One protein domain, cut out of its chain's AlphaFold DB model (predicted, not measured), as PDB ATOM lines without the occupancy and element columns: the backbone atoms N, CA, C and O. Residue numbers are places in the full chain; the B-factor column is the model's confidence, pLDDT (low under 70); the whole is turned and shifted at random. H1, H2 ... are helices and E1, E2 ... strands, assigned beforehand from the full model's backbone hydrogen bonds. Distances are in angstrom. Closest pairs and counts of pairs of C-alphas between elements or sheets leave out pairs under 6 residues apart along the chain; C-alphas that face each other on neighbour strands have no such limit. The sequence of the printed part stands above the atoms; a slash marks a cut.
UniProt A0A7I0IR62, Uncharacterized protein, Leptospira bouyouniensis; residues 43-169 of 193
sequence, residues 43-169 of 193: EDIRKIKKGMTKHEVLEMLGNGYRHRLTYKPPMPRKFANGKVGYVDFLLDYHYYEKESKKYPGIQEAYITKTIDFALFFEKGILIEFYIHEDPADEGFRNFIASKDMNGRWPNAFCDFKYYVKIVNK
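What this domain is: This is residues 43 to 169 of the 193 residues of an uncharacterized protein of Leptospira bouyouniensis (UniProt A0A7I0IR62). A twisted wall of four strands runs through the domain, its hairpin of E2 and E3 drawn out into a long arm whose tip, residues 102 to 107, sticks out; H1 lies on one face, and H2 crosses E1 on the other. Between E4 and H2 a long link loops out, with residues 139 to 148 standing free. The printed part has 127 residues with two named helices and four named strands, in the order H1 E1 E2 E3 E4 H2; the class is mixed, and the sheet E1 E2 E3 E4 is an antiparallel meander, each strand neighbour to the one before. It is only just loose, close to compact, with a radius of gyration of the C-alphas of 17.1 A, spanning 56 by 34 by 27 A.

How they stand to each other: Start at H1, residues 54 to 61, on the sheet at a height of 8.6 A; its Lys 54 and Ile 125 of E4, residues 125 to 135, have the closest C-alphas, 5.9 A apart. Next, E1, residues 67 to 78, and E2, residues 84 to 103, form a hairpin at 140 degrees, with N 69 and O 90 at 2.9 A. E2 and E3, residues 106 to 122, form a hairpin at 170 degrees, with N 95 and O 115 at 2.8 A. E3 and E4 form a hairpin at 152 degrees, with N 116 and O 132 at 2.8 A. H2, residues 156 to 167, is on the opposite face from H1 and runs across E1 at 89 degrees on the local plane; their closest C-alphas, Met 75 and Tyr 163, are 6.9 A apart. In both helices every O i to N i+4 pair is within hydrogen-bond range.

Where its parts are: Find C-alpha 54 at (18.677, -12.484, -52.882), where H1 begins its 10.5 A. E1, 21.8 A, bends by 104 degrees at residue 73. E2 runs 54.0 A to C-alpha 103 at (15.658, -48.718, -30.877); E3 returns over 47.8 A, E4 spans 30.3 A, and H2 runs 16.3 A to C-alpha 167 at (-3.153, -7.089, -55.730).

The domain as a whole: The two C-alphas farthest apart, Pro 104 and Lys 169, are 57.6 A apart. The printed part has no cut; the link E4 to H2 is long, the others tight. The mean pLDDT of the printed part is 70.1, and 56 residues are under 70, among them 135 to 152 and 157 to 169.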
ATOM      1  N   GLU A  43      24.591 -22.382 -38.112       70.06
ATOM      2  CA  GLU A  43      25.721 -21.489 -38.348       70.06
ATOM      3  C   GLU A  43      25.549 -20.642 -39.613       70.06
ATOM      4  O   GLU A  43      26.027 -19.508 -39.640       70.06
ATOM      5  N   ASP A  44      24.865 -21.152 -40.637       75.75
ATOM      6  CA  ASP A  44      24.633 -20.443 -41.899       75.75
ATOM      7  C   ASP A  44      23.541 -19.385 -41.749       75.75
ATOM      8  O   ASP A  44      23.702 -18.253 -42.203       75.75
ATOM      9  N   ILE A  45      22.501 -19.691 -40.974       74.69
ATOM     10  CA  ILE A  45      21.454 -18.737 -40.587       74.69
ATOM     11  C   ILE A  45      22.046 -17.479 -39.930       74.69
ATOM     12  O   ILE A  45      21.677 -16.354 -40.266       74.69
ATOM     13  N   ARG A  46      23.020 -17.646 -39.028       76.75
ATOM     14  CA  ARG A  46      23.671 -16.525 -38.322       76.75
ATOM     15  C   ARG A  46      24.492 -15.611 -39.234       76.75
ATOM     16  O   ARG A  46      24.863 -14.512 -38.820       76.75
ATOM     17  N   LYS A  47      24.815 -16.053 -40.452       85.06
ATOM     18  CA  LYS A  47      25.580 -15.261 -41.423       85.06
ATOM     19  C   LYS A  47      24.692 -14.304 -42.221       85.06
ATOM     20  O   LYS A  47      25.237 -13.385 -42.829       85.06
ATOM     21  N   ILE A  48      23.368 -14.480 -42.189       86.56
ATOM     22  CA  ILE A  48      22.407 -13.631 -42.899       86.56
ATOM     23  C   ILE A  48      22.459 -12.205 -42.348       86.56
ATOM     24  O   ILE A  48      22.344 -11.971 -41.143       86.56
ATOM     25  N   LYS A  49      22.650 -11.232 -43.243       90.56
ATOM     26  CA  LYS A  49      22.810  -9.813 -42.903       90.56
ATOM     27  C   LYS A  49      22.093  -8.919 -43.906       90.56
ATOM     28  O   LYS A  49      21.989  -9.233 -45.088       90.56
ATOM     29  N   LYS A  50      21.652  -7.750 -43.437       90.69
ATOM     30  CA  LYS A  50      21.125  -6.697 -44.316       90.69
ATOM     31  C   LYS A  50      22.182  -6.316 -45.359       90.69
ATOM     32  O   LYS A  50      23.362  -6.227 -45.028       90.69
ATOM     33  N   GLY A  51      21.750  -6.072 -46.591       92.56
ATOM     34  CA  GLY A  51      22.611  -5.757 -47.730       92.56
ATOM     35  C   GLY A  51      23.003  -6.962 -48.585       92.56
ATOM     36  O   GLY A  51      23.438  -6.756 -49.713       92.56
ATOM     37  N   MET A  52      22.806  -8.195 -48.104       93.56
ATOM     38  CA  MET A  52      23.017  -9.386 -48.930       93.56
ATOM     39  C   MET A  52      22.020  -9.421 -50.084       93.56
ATOM     40  O   MET A  52      20.853  -9.049 -49.945       93.56
ATOM     41  N   THR A  53      22.473  -9.883 -51.234       94.75
ATOM     42  CA  THR A  53      21.624 -10.113 -52.391       94.75
ATOM     43  C   THR A  53      20.720 -11.319 -52.154       94.75
ATOM     44  O   THR A  53      21.041 -12.258 -51.425       94.75
ATOM     45  N   LYS A  54      19.578 -11.332 -52.838       89.81
ATOM     46  CA  LYS A  54      18.677 -12.484 -52.882       89.81
ATOM     47  C   LYS A  54      19.405 -13.747 -53.334       89.81
ATOM     48  O   LYS A  54      19.107 -14.817 -52.828       89.81
ATOM     49  N   HIS A  55      20.344 -13.627 -54.269       89.50
ATOM     50  CA  HIS A  55      21.107 -14.771 -54.753       89.50
ATOM     51  C   HIS A  55      21.996 -15.362 -53.656       89.50
ATOM     52  O   HIS A  55      21.858 -16.545 -53.377       89.50
ATOM     53  N   GLU A  56      22.794 -14.536 -52.969       90.62
ATOM     54  CA  GLU A  56      23.650 -14.981 -51.857       90.62
ATOM     55  C   GLU A  56      22.836 -15.657 -50.747       90.62
ATOM     56  O   GLU A  56      23.217 -16.705 -50.236       90.62
ATOM     57  N   VAL A  57      21.683 -15.081 -50.388       88.12
ATOM     58  CA  VAL A  57      20.812 -15.656 -49.354       88.12
ATOM     59  C   VAL A  57      20.226 -16.998 -49.798       88.12
ATOM     60  O   VAL A  57      20.197 -17.936 -49.009       88.12
ATOM     61  N   LEU A  58      19.770 -17.115 -51.046       83.31
ATOM     62  CA  LEU A  58      19.218 -18.370 -51.560       83.31
ATOM     63  C   LEU A  58      20.288 -19.454 -51.724       83.31
ATOM     64  O   LEU A  58      20.001 -20.610 -51.445       83.31
ATOM     65  N   GLU A  59      21.511 -19.104 -52.125       84.44
ATOM     66  CA  GLU A  59      22.625 -20.060 -52.169       84.44
ATOM     67  C   GLU A  59      22.966 -20.593 -50.775       84.44
ATOM     68  O   GLU A  59      23.211 -21.784 -50.619       84.44
ATOM     69  N   MET A  60      22.923 -19.739 -49.747       81.94
ATOM     70  CA  MET A  60      23.155 -20.161 -48.363       81.94
ATOM     71  C   MET A  60      22.047 -21.047 -47.799       81.94
ATOM     72  O   MET A  60      22.324 -21.959 -47.025       81.94
ATOM     73  N   LEU A  61      20.790 -20.740 -48.125       76.38
ATOM     74  CA  LEU A  61      19.634 -21.494 -47.638       76.38
ATOM     75  C   LEU A  61      19.360 -22.755 -48.480       76.38
ATOM     76  O   LEU A  61      18.522 -23.575 -48.113       76.38
ATOM     77  N   GLY A  62      20.034 -22.915 -49.620       71.81
ATOM     78  CA  GLY A  62      19.773 -23.997 -50.561       71.81
ATOM     79  C   GLY A  62      18.338 -23.974 -51.103       71.81
ATOM     80  O   GLY A  62      17.666 -22.942 -51.160       71.81
ATOM     81  N   ASN A  63      17.840 -25.143 -51.508       61.09
ATOM     82  CA  ASN A  63      16.509 -25.292 -52.112       61.09
ATOM     83  C   ASN A  63      15.382 -25.557 -51.093       61.09
ATOM     84  O   ASN A  63      14.251 -25.817 -51.496       61.09
ATOM     85  N   GLY A  64      15.660 -25.488 -49.787       57.66
ATOM     86  CA  GLY A  64      14.716 -25.868 -48.727       57.66
ATOM     87  C   GLY A  64      13.579 -24.873 -48.455       57.66
ATOM     88  O   GLY A  64      12.760 -25.098 -47.564       57.66
ATOM     89  N   TYR A  65      13.514 -23.747 -49.172       60.91
ATOM     90  CA  TYR A  65      12.550 -22.688 -48.873       60.91
ATOM     91  C   TYR A  65      11.152 -23.032 -49.395       60.91
ATOM     92  O   TYR A  65      10.925 -23.182 -50.594       60.91
ATOM     93  N   ARG A  66      10.190 -23.137 -48.473       55.28
ATOM     94  CA  ARG A  66       8.826 -23.596 -48.778       55.28
ATOM     95  C   ARG A  66       7.907 -22.490 -49.284       55.28
ATOM     96  O   ARG A  66       7.037 -22.756 -50.110       55.28
ATOM     97  N   HIS A  67       8.103 -21.252 -48.834       63.78
ATOM     98  CA  HIS A  67       7.170 -20.171 -49.129       63.78
ATOM     99  C   HIS A  67       7.904 -18.924 -49.622       63.78
ATOM    100  O   HIS A  67       8.833 -18.405 -49.011       63.78
ATOM    101  N   ARG A  68       7.482 -18.430 -50.785       71.44
ATOM    102  CA  ARG A  68       7.975 -17.176 -51.356       71.44
ATOM    103  C   ARG A  68       6.805 -16.346 -51.832       71.44
ATOM    104  O   ARG A  68       5.887 -16.864 -52.467       71.44
ATOM    105  N   LEU A  69       6.872 -15.050 -51.578       69.00
ATOM    106  CA  LEU A  69       5.893 -14.082 -52.039       69.00
ATOM    107  C   LEU A  69       6.621 -13.018 -52.851       69.00
ATOM    108  O   LEU A  69       7.615 -12.451 -52.416       69.00
ATOM    109  N   THR A  70       6.152 -12.773 -54.071       74.25
ATOM    110  CA  THR A  70       6.629 -11.665 -54.906       74.25
ATOM    111  C   THR A  70       5.529 -10.624 -54.974       74.25
ATOM    112  O   THR A  70       4.411 -10.939 -55.375       74.25
ATOM    113  N   TYR A  71       5.853  -9.388 -54.619       68.06
ATOM    114  CA  TYR A  71       4.904  -8.286 -54.580       68.06
ATOM    115  C   TYR A  71       4.926  -7.523 -55.907       68.06
ATOM    116  O   TYR A  71       5.960  -6.999 -56.326       68.06
ATOM    117  N   LYS A  72       3.779  -7.463 -56.593       72.00
ATOM    118  CA  LYS A  72       3.588  -6.659 -57.810       72.00
ATOM    119  C   LYS A  72       2.252  -5.900 -57.727       72.00
ATOM    120  O   LYS A  72       1.218  -6.523 -57.956       72.00
ATOM    121  N   PRO A  73       2.250  -4.581 -57.439       72.19
ATOM    122  CA  PRO A  73       3.414  -3.716 -57.195       72.19
ATOM    123  C   PRO A  73       4.140  -4.037 -55.869       72.19
ATOM    124  O   PRO A  73       3.560  -4.729 -55.029       72.19
ATOM    125  N   PRO A  74       5.383  -3.548 -55.667       76.69
ATOM    126  CA  PRO A  74       6.092  -3.687 -54.396       76.69
ATOM    127  C   PRO A  74       5.276  -3.167 -53.208       76.69
ATOM    128  O   PRO A  74       4.613  -2.132 -53.303       76.69
ATOM    129  N   MET A  75       5.345  -3.876 -52.085       78.94
ATOM    130  CA  MET A  75       4.624  -3.558 -50.858       78.94
ATOM    131  C   MET A  75       5.401  -2.526 -50.022       78.94
ATOM    132  O   MET A  75       6.530  -2.808 -49.618       78.94
ATOM    133  N   PRO A  76       4.825  -1.354 -49.703       77.88
ATOM    134  CA  PRO A  76       5.408  -0.439 -48.739       77.88
ATOM    135  C   PRO A  76       5.362  -1.065 -47.343       77.88
ATOM    136  O   PRO A  76       4.307  -1.491 -46.876       77.88
ATOM    137  N   ARG A  77       6.502  -1.086 -46.653       75.25
ATOM    138  CA  ARG A  77       6.624  -1.575 -45.275       75.25
ATOM    139  C   ARG A  77       7.408  -0.578 -44.440       75.25
ATOM    140  O   ARG A  77       8.449  -0.085 -44.870       75.25
ATOM    141  N   LYS A  78       6.916  -0.294 -43.231       69.69
ATOM    142  CA  LYS A  78       7.644   0.484 -42.222       69.69
ATOM    143  C   LYS A  78       8.513  -0.466 -41.403       69.69
ATOM    144  O   LYS A  78       7.991  -1.349 -40.727       69.69
ATOM    145  N   PHE A  79       9.823  -0.284 -41.470       70.62
ATOM    146  CA  PHE A  79      10.787  -1.122 -40.760       70.62
ATOM    147  C   PHE A  79      10.998  -0.650 -39.322       70.62
ATOM    148  O   PHE A  79      10.607   0.461 -38.952       70.62
ATOM    149  N   ALA A  80      11.682  -1.467 -38.515       68.44
ATOM    150  CA  ALA A  80      11.931  -1.161 -37.101       68.44
ATOM    151  C   ALA A  80      12.693   0.163 -36.882       68.44
ATOM    152  O   ALA A  80      12.532   0.817 -35.857       68.44
ATOM    153  N   ASN A  81      13.485   0.602 -37.866       68.69
ATOM    154  CA  ASN A  81      14.192   1.888 -37.836       68.69
ATOM    155  C   ASN A  81      13.317   3.096 -38.237       68.69
ATOM    156  O   ASN A  81      13.835   4.197 -38.415       68.69
ATOM    157  N   GLY A  82      12.016   2.890 -38.453       69.44
ATOM    158  CA  GLY A  82      11.056   3.920 -38.840       69.44
ATOM    159  C   GLY A  82      11.062   4.300 -40.322       69.44
ATOM    160  O   GLY A  82      10.162   5.028 -40.743       69.44
ATOM    161  N   LYS A  83      12.017   3.812 -41.128       73.94
ATOM    162  CA  LYS A  83      12.037   4.052 -42.579       73.94
ATOM    163  C   LYS A  83      10.988   3.194 -43.279       73.94
ATOM    164  O   LYS A  83      10.721   2.067 -42.869       73.94
ATOM    165  N   VAL A  84      10.438   3.730 -44.364       75.88
ATOM    166  CA  VAL A  84       9.583   2.979 -45.285       75.88
ATOM    167  C   VAL A  84      10.443   2.473 -46.437       75.88
ATOM    168  O   VAL A  84      11.150   3.270 -47.052       75.88
ATOM    169  N   GLY A  85      10.390   1.175 -46.717       76.31
ATOM    170  CA  GLY A  85      10.919   0.600 -47.957       76.31
ATOM    171  C   GLY A  85       9.847  -0.132 -48.737       76.31
ATOM    172  O   GLY A  85       8.708  -0.258 -48.282       76.31
ATOM    173  N   TYR A  86      10.225  -0.594 -49.922       85.44
ATOM    174  CA  TYR A  86       9.306  -1.187 -50.889       85.44
ATOM    175  C   TYR A  86       9.712  -2.628 -51.167       85.44
ATOM    176  O   TYR A  86      10.553  -2.908 -52.018       85.44
ATOM    177  N   VAL A  87       9.100  -3.541 -50.423       84.12
ATOM    178  CA  VAL A  87       9.373  -4.973 -50.499       84.12
ATOM    179  C   VAL A  87       8.840  -5.506 -51.823       84.12
ATOM    180  O   VAL A  87       7.639  -5.458 -52.075       84.12
ATOM    181  N   ASP A  88       9.714  -6.034 -52.672       81.88
ATOM    182  CA  ASP A  88       9.324  -6.711 -53.913       81.88
ATOM    183  C   ASP A  88       9.322  -8.235 -53.777       81.88
ATOM    184  O   ASP A  88       8.662  -8.930 -54.553       81.88
ATOM    185  N   PHE A  89      10.006  -8.758 -52.762       83.31
ATOM    186  CA  PHE A  89      10.112 -10.184 -52.520       83.31
ATOM    187  C   PHE A  89      10.231 -10.477 -51.022       83.31
ATOM    188  O   PHE A  89      11.013  -9.850 -50.313       83.31
ATOM    189  N   LEU A  90       9.455 -11.446 -50.553       84.50
ATOM    190  CA  LEU A  90       9.516 -12.008 -49.210       84.50
ATOM    191  C   LEU A  90       9.828 -13.496 -49.327       84.50
ATOM    192  O   LEU A  90       9.157 -14.228 -50.061       84.50
ATOM    193  N   LEU A  91      10.840 -13.927 -48.587       81.56
ATOM    194  CA  LEU A  91      11.125 -15.334 -48.358       81.56
ATOM    195  C   LEU A  91      10.637 -15.701 -46.958       81.56
ATOM    196  O   LEU A  91      11.076 -15.092 -45.984       81.56
ATOM    197  N   ASP A  92       9.738 -16.675 -46.883       77.81
ATOM    198  CA  ASP A  92       9.237 -17.248 -45.639       77.81
ATOM    199  C   ASP A  92       9.725 -18.697 -45.544       77.81
ATOM    200  O   ASP A  92       9.478 -19.536 -46.421       77.81
ATOM    201  N   TYR A  93      10.503 -18.965 -44.505       74.19
ATOM    202  CA  TYR A  93      11.201 -20.227 -44.326       74.19
ATOM    203  C   TYR A  93      10.873 -20.801 -42.957       74.19
ATOM    204  O   TYR A  93      10.915 -20.088 -41.961       74.19
ATOM    205  N   HIS A  94      10.622 -22.107 -42.914       72.56
ATOM    206  CA  HIS A  94      10.408 -22.838 -41.675       72.56
ATOM    207  C   HIS A  94      11.368 -24.025 -41.603       72.56
ATOM    208  O   HIS A  94      11.432 -24.846 -42.521       72.56
ATOM    209  N   TYR A  95      12.130 -24.088 -40.519       74.06
ATOM    210  CA  TYR A  95      13.093 -25.133 -40.217       74.06
ATOM    211  C   TYR A  95      12.680 -25.884 -38.952       74.06
ATOM    212  O   TYR A  95      12.257 -25.278 -37.970       74.06
ATOM    213  N   TYR A  96      12.885 -27.198 -38.962       72.00
ATOM    214  CA  TYR A  96      12.683 -28.061 -37.809       72.00
ATOM    215  C   TYR A  96      14.008 -28.722 -37.443       72.00
ATOM    216  O   TYR A  96      14.589 -29.442 -38.256       72.00
ATOM    217  N   GLU A  97      14.468 -28.514 -36.216       70.12
ATOM    218  CA  GLU A  97      15.525 -29.335 -35.637       70.12
ATOM    219  C   GLU A  97      14.895 -30.645 -35.169       70.12
ATOM    220  O   GLU A  97      13.848 -30.633 -34.516       70.12
ATOM    221  N   LYS A  98      15.497 -31.774 -35.544       70.69
ATOM    222  CA  LYS A  98      15.016 -33.106 -35.181       70.69
ATOM    223  C   LYS A  98      16.117 -33.868 -34.470       70.69
ATOM    224  O   LYS A  98      17.264 -33.865 -34.912       70.69
ATOM    225  N   GLU A  99      15.745 -34.604 -33.439       67.25
ATOM    226  CA  GLU A  99      16.587 -35.644 -32.864       67.25
ATOM    227  C   GLU A  99      16.002 -37.009 -33.219       67.25
ATOM    228  O   GLU A  99      14.790 -37.221 -33.179       67.25
ATOM    229  N   SER A 100      16.874 -37.941 -33.597       71.12
ATOM    230  CA  SER A 100      16.484 -39.315 -33.908       71.12
ATOM    231  C   SER A 100      16.981 -40.264 -32.828       71.12
ATOM    232  O   SER A 100      18.173 -40.291 -32.520       71.12
ATOM    233  N   LYS A 101      16.081 -41.094 -32.302       66.50
ATOM    234  CA  LYS A 101      16.411 -42.217 -31.423       66.50
ATOM    235  C   LYS A 101      16.189 -43.524 -32.172       66.50
ATOM    236  O   LYS A 101      15.152 -43.745 -32.793       66.50
ATOM    237  N   LYS A 102      17.199 -44.393 -32.131       69.75
ATOM    238  CA  LYS A 102      17.139 -45.732 -32.722       69.75
ATOM    239  C   LYS A 102      16.986 -46.766 -31.616       69.75
ATOM    240  O   LYS A 102      17.853 -46.876 -30.751       69.75
ATOM    241  N   TYR A 103      15.913 -47.538 -31.695       67.88
ATOM    242  CA  TYR A 103      15.658 -48.718 -30.877       67.88
ATOM    243  C   TYR A 103      15.684 -49.970 -31.772       67.88
ATOM    244  O   TYR A 103      15.543 -49.859 -32.994       67.88
ATOM    245  N   PRO A 104      15.870 -51.185 -31.224       72.19
ATOM    246  CA  PRO A 104      15.777 -52.406 -32.020       72.19
ATOM    247  C   PRO A 104      14.410 -52.514 -32.716       72.19
ATOM    248  O   PRO A 104      13.388 -52.691 -32.062       72.19
ATOM    249  N   GLY A 105      14.399 -52.386 -34.046       71.81
ATOM    250  CA  GLY A 105      13.190 -52.474 -34.874       71.81
ATOM    251  C   GLY A 105      12.326 -51.209 -34.949       71.81
ATOM    252  O   GLY A 105      11.312 -51.244 -35.638       71.81
ATOM    253  N   ILE A 106      12.702 -50.104 -34.289       59.56
ATOM    254  CA  ILE A 106      11.941 -48.843 -34.297       59.56
ATOM    255  C   ILE A 106      12.904 -47.663 -34.468       59.56
ATOM    256  O   ILE A 106      13.904 -47.549 -33.757       59.56
ATOM    257  N   GLN A 107      12.587 -46.763 -35.395       60.81
ATOM    258  CA  GLN A 107      13.247 -45.468 -35.528       60.81
ATOM    259  C   GLN A 107      12.238 -44.374 -35.189       60.81
ATOM    260  O   GLN A 107      11.211 -44.256 -35.851       60.81
ATOM    261  N   GLU A 108      12.542 -43.583 -34.166       60.00
ATOM    262  CA  GLU A 108      11.737 -42.429 -33.772       60.00
ATOM    263  C   GLU A 108      12.503 -41.152 -34.106       60.00
ATOM    264  O   GLU A 108      13.695 -41.041 -33.811       60.00
ATOM    265  N   ALA A 109      11.821 -40.182 -34.707       62.72
ATOM    266  CA  ALA A 109      12.330 -38.833 -34.895       62.72
ATOM    267  C   ALA A 109      11.347 -37.856 -34.255       62.72
ATOM    268  O   ALA A 109      10.163 -37.863 -34.585       62.72
ATOM    269  N   TYR A 110      11.838 -37.019 -33.349       66.50
ATOM    270  CA  TYR A 110      11.048 -35.973 -32.712       66.50
ATOM    271  C   TYR A 110      11.629 -34.612 -33.071       66.50
ATOM    272  O   TYR A 110      12.845 -34.435 -33.164       66.50
ATOM    273  N   ILE A 111      10.741 -33.655 -33.318       67.88
ATOM    274  CA  ILE A 111      11.114 -32.260 -33.524       67.88
ATOM    275  C   ILE A 111      11.498 -31.709 -32.150       67.88
ATOM    276  O   ILE A 111      10.718 -31.817 -31.212       67.88
ATOM    277  N   THR A 112      12.698 -31.154 -32.026       69.38
ATOM    278  CA  THR A 112      13.216 -30.543 -30.791       69.38
ATOM    279  C   THR A 112      13.184 -29.026 -30.838       69.38
ATOM    280  O   THR A 112      13.185 -28.368 -29.795       69.38
ATOM    281  N   LYS A 113      13.120 -28.451 -32.042       69.25
ATOM    282  CA  LYS A 113      13.074 -27.007 -32.228       69.25
ATOM    283  C   LYS A 113      12.394 -26.611 -33.527       69.25
ATOM    284  O   LYS A 113      12.561 -27.286 -34.540       69.25
ATOM    285  N   THR A 114      11.718 -25.473 -33.515       74.12
ATOM    286  CA  THR A 114      11.247 -24.773 -34.713       74.12
ATOM    287  C   THR A 114      12.027 -23.478 -34.881       74.12
ATOM    288  O   THR A 114      12.296 -22.757 -33.920       74.12
ATOM    289  N   ILE A 115      12.439 -23.186 -36.112       73.31
ATOM    290  CA  ILE A 115      13.051 -21.908 -36.463       73.31
ATOM    291  C   ILE A 115      12.345 -21.344 -37.690       73.31
ATOM    292  O   ILE A 115      12.416 -21.916 -38.777       73.31
ATOM    293  N   ASP A 116      11.687 -20.210 -37.508       77.12
ATOM    294  CA  ASP A 116      10.983 -19.474 -38.547       77.12
ATOM    295  C   ASP A 116      11.792 -18.258 -39.000       77.12
ATOM    296  O   ASP A 116      12.399 -17.545 -38.191       77.12
ATOM    297  N   PHE A 117      11.756 -17.984 -40.303       79.69
ATOM    298  CA  PHE A 117      12.403 -16.832 -40.915       79.69
ATOM    299  C   PHE A 117      11.450 -16.082 -41.823       79.69
ATOM    300  O   PHE A 117      10.779 -16.672 -42.666       79.69
ATOM    301  N   ALA A 118      11.513 -14.761 -41.741       85.50
ATOM    302  CA  ALA A 118      10.921 -13.876 -42.728       85.50
ATOM    303  C   ALA A 118      11.996 -12.921 -43.235       85.50
ATOM    304  O   ALA A 118      12.555 -12.160 -42.447       85.50
ATOM    305  N   LEU A 119      12.302 -12.963 -44.531       87.94
ATOM    306  CA  LEU A 119      13.350 -12.156 -45.157       87.94
ATOM    307  C   LEU A 119      12.754 -11.255 -46.234       87.94
ATOM    308  O   LEU A 119      12.179 -11.733 -47.210       87.94
ATOM    309  N   PHE A 120      12.925  -9.949 -46.068       89.44
ATOM    310  CA  PHE A 120      12.335  -8.917 -46.913       89.44
ATOM    311  C   PHE A 120      13.382  -8.368 -47.865       89.44
ATOM    312  O   PHE A 120      14.447  -7.919 -47.437       89.44
ATOM    313  N   PHE A 121      13.061  -8.347 -49.151       90.50
ATOM    314  CA  PHE A 121      13.942  -7.847 -50.189       90.50
ATOM    315  C   PHE A 121      13.315  -6.659 -50.912       90.50
ATOM    316  O   PHE A 121      12.121  -6.650 -51.207       90.50
ATOM    317  N   GLU A 122      14.154  -5.675 -51.220       92.88
ATOM    318  CA  GLU A 122      13.853  -4.570 -52.127       92.88
ATOM    319  C   GLU A 122      14.919  -4.563 -53.218       92.88
ATOM    320  O   GLU A 122      16.118  -4.510 -52.941       92.88
ATOM    321  N   LYS A 123      14.483  -4.649 -54.476       92.00
ATOM    322  CA  LYS A 123      15.334  -4.709 -55.671       92.00
ATOM    323  C   LYS A 123      16.372  -5.827 -55.589       92.00
ATOM    324  O   LYS A 123      17.507  -5.677 -56.031       92.00
ATOM    325  N   GLY A 124      15.972  -6.956 -55.004       90.00
ATOM    326  CA  GLY A 124      16.843  -8.111 -54.802       90.00
ATOM    327  C   GLY A 124      17.890  -7.952 -53.697       90.00
ATOM    328  O   GLY A 124      18.769  -8.804 -53.617       90.00
ATOM    329  N   ILE A 125      17.806  -6.926 -52.845       94.75
ATOM    330  CA  ILE A 125      18.684  -6.726 -51.682       94.75
ATOM    331  C   ILE A 125      17.897  -6.953 -50.393       94.75
ATOM    332  O   ILE A 125      16.803  -6.420 -50.239       94.75
ATOM    333  N   LEU A 126      18.457  -7.720 -49.459       91.88
ATOM    334  CA  LEU A 126      17.881  -7.988 -48.144       91.88
ATOM    335  C   LEU A 126      17.902  -6.717 -47.285       91.88
ATOM    336  O   LEU A 126      18.968  -6.240 -46.892       91.88
ATOM    337  N   ILE A 127      16.732  -6.173 -46.959       89.94
ATOM    338  CA  ILE A 127      16.594  -4.914 -46.199       89.94
ATOM    339  C   ILE A 127      16.191  -5.138 -44.739       89.94
ATOM    340  O   ILE A 127      16.526  -4.339 -43.854       89.94
ATOM    341  N   GLU A 128      15.506  -6.243 -44.458       88.94
ATOM    342  CA  GLU A 128      15.116  -6.642 -43.112       88.94
ATOM    343  C   GLU A 128      14.886  -8.146 -43.045       88.94
ATOM    344  O   GLU A 128      14.524  -8.773 -44.037       88.94
ATOM    345  N   PHE A 129      15.103  -8.723 -41.871       88.62
ATOM    346  CA  PHE A 129      14.745 -10.100 -41.607       88.62
ATOM    347  C   PHE A 129      14.351 -10.271 -40.144       88.62
ATOM    348  O   PHE A 129      14.808  -9.516 -39.281       88.62
ATOM    349  N   TYR A 130      13.527 -11.280 -39.889       84.50
ATOM    350  CA  TYR A 130      13.163 -11.741 -38.557       84.50
ATOM    351  C   TYR A 130      13.492 -13.219 -38.449       84.50
ATOM    352  O   TYR A 130      13.301 -13.969 -39.406       84.50
ATOM    353  N   ILE A 131      14.011 -13.593 -37.286       80.19
ATOM    354  CA  ILE A 131      14.305 -14.971 -36.920       80.19
ATOM    355  C   ILE A 131      13.560 -15.228 -35.622       80.19
ATOM    356  O   ILE A 131      13.763 -14.500 -34.647       80.19
ATOM    357  N   HIS A 132      12.702 -16.237 -35.626       75.75
ATOM    358  CA  HIS A 132      11.993 -16.693 -34.446       75.75
ATOM    359  C   HIS A 132      12.415 -18.132 -34.159       75.75
ATOM    360  O   HIS A 132      12.312 -18.996 -35.022       75.75
ATOM    361  N   GLU A 133      12.983 -18.362 -32.978       72.50
ATOM    362  CA  GLU A 133      13.469 -19.668 -32.535       72.50
ATOM    363  C   GLU A 133      12.620 -20.114 -31.348       72.50
ATOM    364  O   GLU A 133      12.758 -19.547 -30.264       72.50
ATOM    365  N   ASP A 134      11.814 -21.153 -31.539       70.00
ATOM    366  CA  ASP A 134      10.958 -21.717 -30.499       70.00
ATOM    367  C   ASP A 134      11.440 -23.124 -30.121       70.00
ATOM    368  O   ASP A 134      11.792 -23.916 -31.005       70.00
ATOM    369  N   PRO A 135      11.494 -23.473 -28.820       63.75
ATOM    370  CA  PRO A 135      11.627 -24.872 -28.435       63.75
ATOM    371  C   PRO A 135      10.436 -25.642 -29.013       63.75
ATOM    372  O   PRO A 135       9.317 -25.127 -29.034       63.75
ATOM    373  N   ALA A 136      10.659 -26.863 -29.496       59.88
ATOM    374  CA  ALA A 136       9.523 -27.695 -29.853       59.88
ATOM    375  C   ALA A 136       8.748 -28.000 -28.575       59.88
ATOM    376  O   ALA A 136       9.285 -28.612 -27.652       59.88
ATOM    377  N   ASP A 137       7.502 -27.548 -28.504       50.50
ATOM    378  CA  ASP A 137       6.620 -27.990 -27.436       50.50
ATOM    379  C   ASP A 137       6.426 -29.501 -27.554       50.50
ATOM    380  O   ASP A 137       6.055 -30.016 -28.612       50.50
ATOM    381  N   GLU A 138       6.642 -30.216 -26.454       37.31
ATOM    382  CA  GLU A 138       6.253 -31.615 -26.352       37.31
ATOM    383  C   GLU A 138       4.718 -31.721 -26.451       37.31
ATOM    384  O   GLU A 138       3.993 -31.346 -25.530       37.31
ATOM    385  N   GLY A 139       4.209 -32.229 -27.580       35.44
ATOM    386  CA  GLY A 139       2.794 -32.576 -27.761       35.44
ATOM    387  C   GLY A 139       2.180 -32.151 -29.099       35.44
ATOM    388  O   GLY A 139       2.721 -31.336 -29.842       35.44
ATOM    389  N   PHE A 140       1.005 -32.714 -29.409       30.66
ATOM    390  CA  PHE A 140       0.171 -32.290 -30.537       30.66
ATOM    391  C   PHE A 140      -0.312 -30.848 -30.306       30.66
ATOM    392  O   PHE A 140      -1.277 -30.621 -29.573       30.66
ATOM    393  N   ARG A 141       0.336 -29.857 -30.930       38.06
ATOM    394  CA  ARG A 141      -0.208 -28.494 -30.982       38.06
ATOM    395  C   ARG A 141      -1.346 -28.445 -32.001       38.06
ATOM    396  O   ARG A 141      -1.125 -28.528 -33.204       38.06
ATOM    397  N   ASN A 142      -2.561 -28.212 -31.513       29.52
ATOM    398  CA  ASN A 142      -3.552 -27.491 -32.303       29.52
ATOM    399  C   ASN A 142      -3.121 -26.022 -32.298       29.52
ATOM    400  O   ASN A 142      -3.151 -25.383 -31.247       29.52
ATOM    401  N   PHE A 143      -2.686 -25.498 -33.444       29.84
ATOM    402  CA  PHE A 143      -2.416 -24.070 -33.608       29.84
ATOM    403  C   PHE A 143      -3.708 -23.290 -33.339       29.84
ATOM    404  O   PHE A 143      -4.588 -23.195 -34.194       29.84
ATOM    405  N   ILE A 144      -3.851 -22.741 -32.134       29.02
ATOM    406  CA  ILE A 144      -4.902 -21.771 -31.851       29.02
ATOM    407  C   ILE A 144      -4.373 -20.432 -32.363       29.02
ATOM    408  O   ILE A 144      -3.526 -19.808 -31.731       29.02
ATOM    409  N   ALA A 145      -4.893 -19.995 -33.510       31.16
ATOM    410  CA  ALA A 145      -4.524 -18.778 -34.245       31.16
ATOM    411  C   ALA A 145      -4.711 -17.442 -33.477       31.16
ATOM    412  O   ALA A 145      -4.722 -16.385 -34.098       31.16
ATOM    413  N   SER A 146      -4.886 -17.470 -32.150       30.47
ATOM    414  CA  SER A 146      -5.287 -16.340 -31.303       30.47
ATOM    415  C   SER A 146      -4.185 -15.731 -30.431       30.47
ATOM    416  O   SER A 146      -4.339 -14.606 -29.962       30.47
ATOM    417  N   LYS A 147      -3.081 -16.446 -30.179       32.31
ATOM    418  CA  LYS A 147      -1.919 -15.906 -29.441       32.31
ATOM    419  C   LYS A 147      -0.706 -15.648 -30.337       32.31
ATOM    420  O   LYS A 147       0.008 -14.682 -30.092       32.31
ATOM    421  N   ASP A 148      -0.572 -16.385 -31.441       40.03
ATOM    422  CA  ASP A 148       0.482 -16.230 -32.473       40.03
ATOM    423  C   ASP A 148       0.120 -15.201 -33.536       40.03
ATOM    424  O   ASP A 148       0.449 -15.276 -34.720       40.03
ATOM    425  N   MET A 149      -0.664 -14.242 -33.097       37.88
ATOM    426  CA  MET A 149      -1.466 -13.438 -33.965       37.88
ATOM    427  C   MET A 149      -0.541 -12.544 -34.820       37.88
ATOM    428  O   MET A 149      -0.703 -12.472 -36.036       37.88
ATOM    429  N   ASN A 150       0.576 -12.041 -34.283       46.12
ATOM    430  CA  ASN A 150       1.560 -11.292 -35.078       46.12
ATOM    431  C   ASN A 150       2.171 -12.056 -36.271       46.12
ATOM    432  O   ASN A 150       2.812 -11.411 -37.095       46.12
ATOM    433  N   GLY A 151       1.937 -13.362 -36.428       56.81
ATOM    434  CA  GLY A 151       2.574 -14.182 -37.451       56.81
ATOM    435  C   GLY A 151       4.082 -14.278 -37.221       56.81
ATOM    436  O   GLY A 151       4.608 -13.815 -36.209       56.81
ATOM    437  N   ARG A 152       4.807 -14.861 -38.178       68.38
ATOM    438  CA  ARG A 152       6.259 -15.113 -38.069       68.38
ATOM    439  C   ARG A 152       7.127 -13.842 -38.021       68.38
ATOM    440  O   ARG A 152       8.332 -13.925 -37.800       68.38
ATOM    441  N   TRP A 153       6.549 -12.657 -38.242       72.19
ATOM    442  CA  TRP A 153       7.238 -11.367 -38.142       72.19
ATOM    443  C   TRP A 153       6.293 -10.246 -37.695       72.19
ATOM    444  O   TRP A 153       5.107 -10.291 -38.003       72.19
ATOM    445  N   PRO A 154       6.787  -9.173 -37.052       67.56
ATOM    446  CA  PRO A 154       5.954  -8.039 -36.668       67.56
ATOM    447  C   PRO A 154       5.133  -7.495 -37.843       67.56
ATOM    448  O   PRO A 154       5.679  -7.160 -38.902       67.56
ATOM    449  N   ASN A 155       3.826  -7.358 -37.619       65.19
ATOM    450  CA  ASN A 155       2.842  -6.878 -38.590       65.19
ATOM    451  C   ASN A 155       2.622  -7.801 -39.810       65.19
ATOM    452  O   ASN A 155       2.120  -7.325 -40.828       65.19
ATOM    453  N   ALA A 156       2.945  -9.103 -39.737       70.19
ATOM    454  CA  ALA A 156       2.749 -10.047 -40.849       70.19
ATOM    455  C   ALA A 156       1.326 -10.055 -41.406       70.19
ATOM    456  O   ALA A 156       1.102 -10.072 -42.616       70.19
ATOM    457  N   PHE A 157       0.351  -9.972 -40.510       61.69
ATOM    458  CA  PHE A 157      -1.050  -9.907 -40.885       61.69
ATOM    459  C   PHE A 157      -1.411  -8.620 -41.646       61.69
ATOM    460  O   PHE A 157      -2.170  -8.663 -42.616       61.69
ATOM    461  N   CYS A 158      -0.846  -7.476 -41.247       61.97
ATOM    462  CA  CYS A 158      -1.051  -6.194 -41.922       61.97
ATOM    463  C   CYS A 158      -0.443  -6.202 -43.327       61.97
ATOM    464  O   CYS A 158      -1.098  -5.765 -44.273       61.97
ATOM    465  N   ASP A 159       0.762  -6.755 -43.471       65.62
ATOM    466  CA  ASP A 159       1.425  -6.944 -44.764       65.62
ATOM    467  C   ASP A 159       0.585  -7.824 -45.698       65.62
ATOM    468  O   ASP A 159       0.332  -7.474 -46.855       65.62
ATOM    469  N   PHE A 160       0.098  -8.957 -45.184       67.81
ATOM    470  CA  PHE A 160      -0.756  -9.869 -45.940       67.81
ATOM    471  C   PHE A 160      -2.053  -9.185 -46.393       67.81
ATOM    472  O   PHE A 160      -2.411  -9.243 -47.572       67.81
ATOM    473  N   LYS A 161      -2.735  -8.475 -45.484       60.75
ATOM    474  CA  LYS A 161      -3.952  -7.713 -45.801       60.75
ATOM    475  C   LYS A 161      -3.708  -6.634 -46.847       60.75
ATOM    476  O   LYS A 161      -4.490  -6.527 -47.792       60.75
ATOM    477  N   TYR A 162      -2.636  -5.853 -46.696       63.19
ATOM    478  CA  TYR A 162      -2.254  -4.840 -47.675       63.19
ATOM    479  C   TYR A 162      -2.096  -5.468 -49.061       63.19
ATOM    480  O   TYR A 162      -2.682  -4.990 -50.034       63.19
ATOM    481  N   TYR A 163      -1.367  -6.583 -49.146       63.16
ATOM    482  CA  TYR A 163      -1.153  -7.273 -50.412       63.16
ATOM    483  C   TYR A 163      -2.452  -7.778 -51.036       63.16
ATOM    484  O   TYR A 163      -2.708  -7.519 -52.211       63.16
ATOM    485  N   VAL A 164      -3.311  -8.442 -50.258       62.84
ATOM    486  CA  VAL A 164      -4.612  -8.922 -50.743       62.84
ATOM    487  C   VAL A 164      -5.466  -7.758 -51.257       62.84
ATOM    488  O   VAL A 164      -6.071  -7.875 -52.322       62.84
ATOM    489  N   LYS A 165      -5.488  -6.623 -50.554       60.50
ATOM    490  CA  LYS A 165      -6.247  -5.435 -50.967       60.50
ATOM    491  C   LYS A 165      -5.727  -4.843 -52.280       60.50
ATOM    492  O   LYS A 165      -6.513  -4.599 -53.194       60.50
ATOM    493  N   ILE A 166      -4.415  -4.638 -52.396       61.16
ATOM    494  CA  ILE A 166      -3.801  -3.982 -53.561       61.16
ATOM    495  C   ILE A 166      -3.757  -4.897 -54.788       61.16
ATOM    496  O   ILE A 166      -4.069  -4.455 -55.893       61.16
ATOM    497  N   VAL A 167      -3.383  -6.164 -54.611       57.09
ATOM    498  CA  VAL A 167      -3.153  -7.089 -55.730       57.09
ATOM    499  C   VAL A 167      -4.414  -7.838 -56.123       57.09
ATOM    500  O   VAL A 167      -4.737  -7.895 -57.308       57.09
ATOM    501  N   ASN A 168      -5.180  -8.345 -55.156       56.28
ATOM    502  CA  ASN A 168      -6.397  -9.095 -55.475       56.28
ATOM    503  C   ASN A 168      -7.619  -8.189 -55.679       56.28
ATOM    504  O   ASN A 168      -8.696  -8.707 -55.964       56.28
ATOM    505  N   LYS A 169      -7.466  -6.858 -55.530       59.69
ATOM    506  CA  LYS A 169      -8.524  -5.838 -55.688       59.69
ATOM    507  C   LYS A 169      -9.836  -6.210 -54.986       59.69
ATOM    508  O   LYS A 169     -10.919  -5.831 -55.435       59.69
TER     509      LYS A 169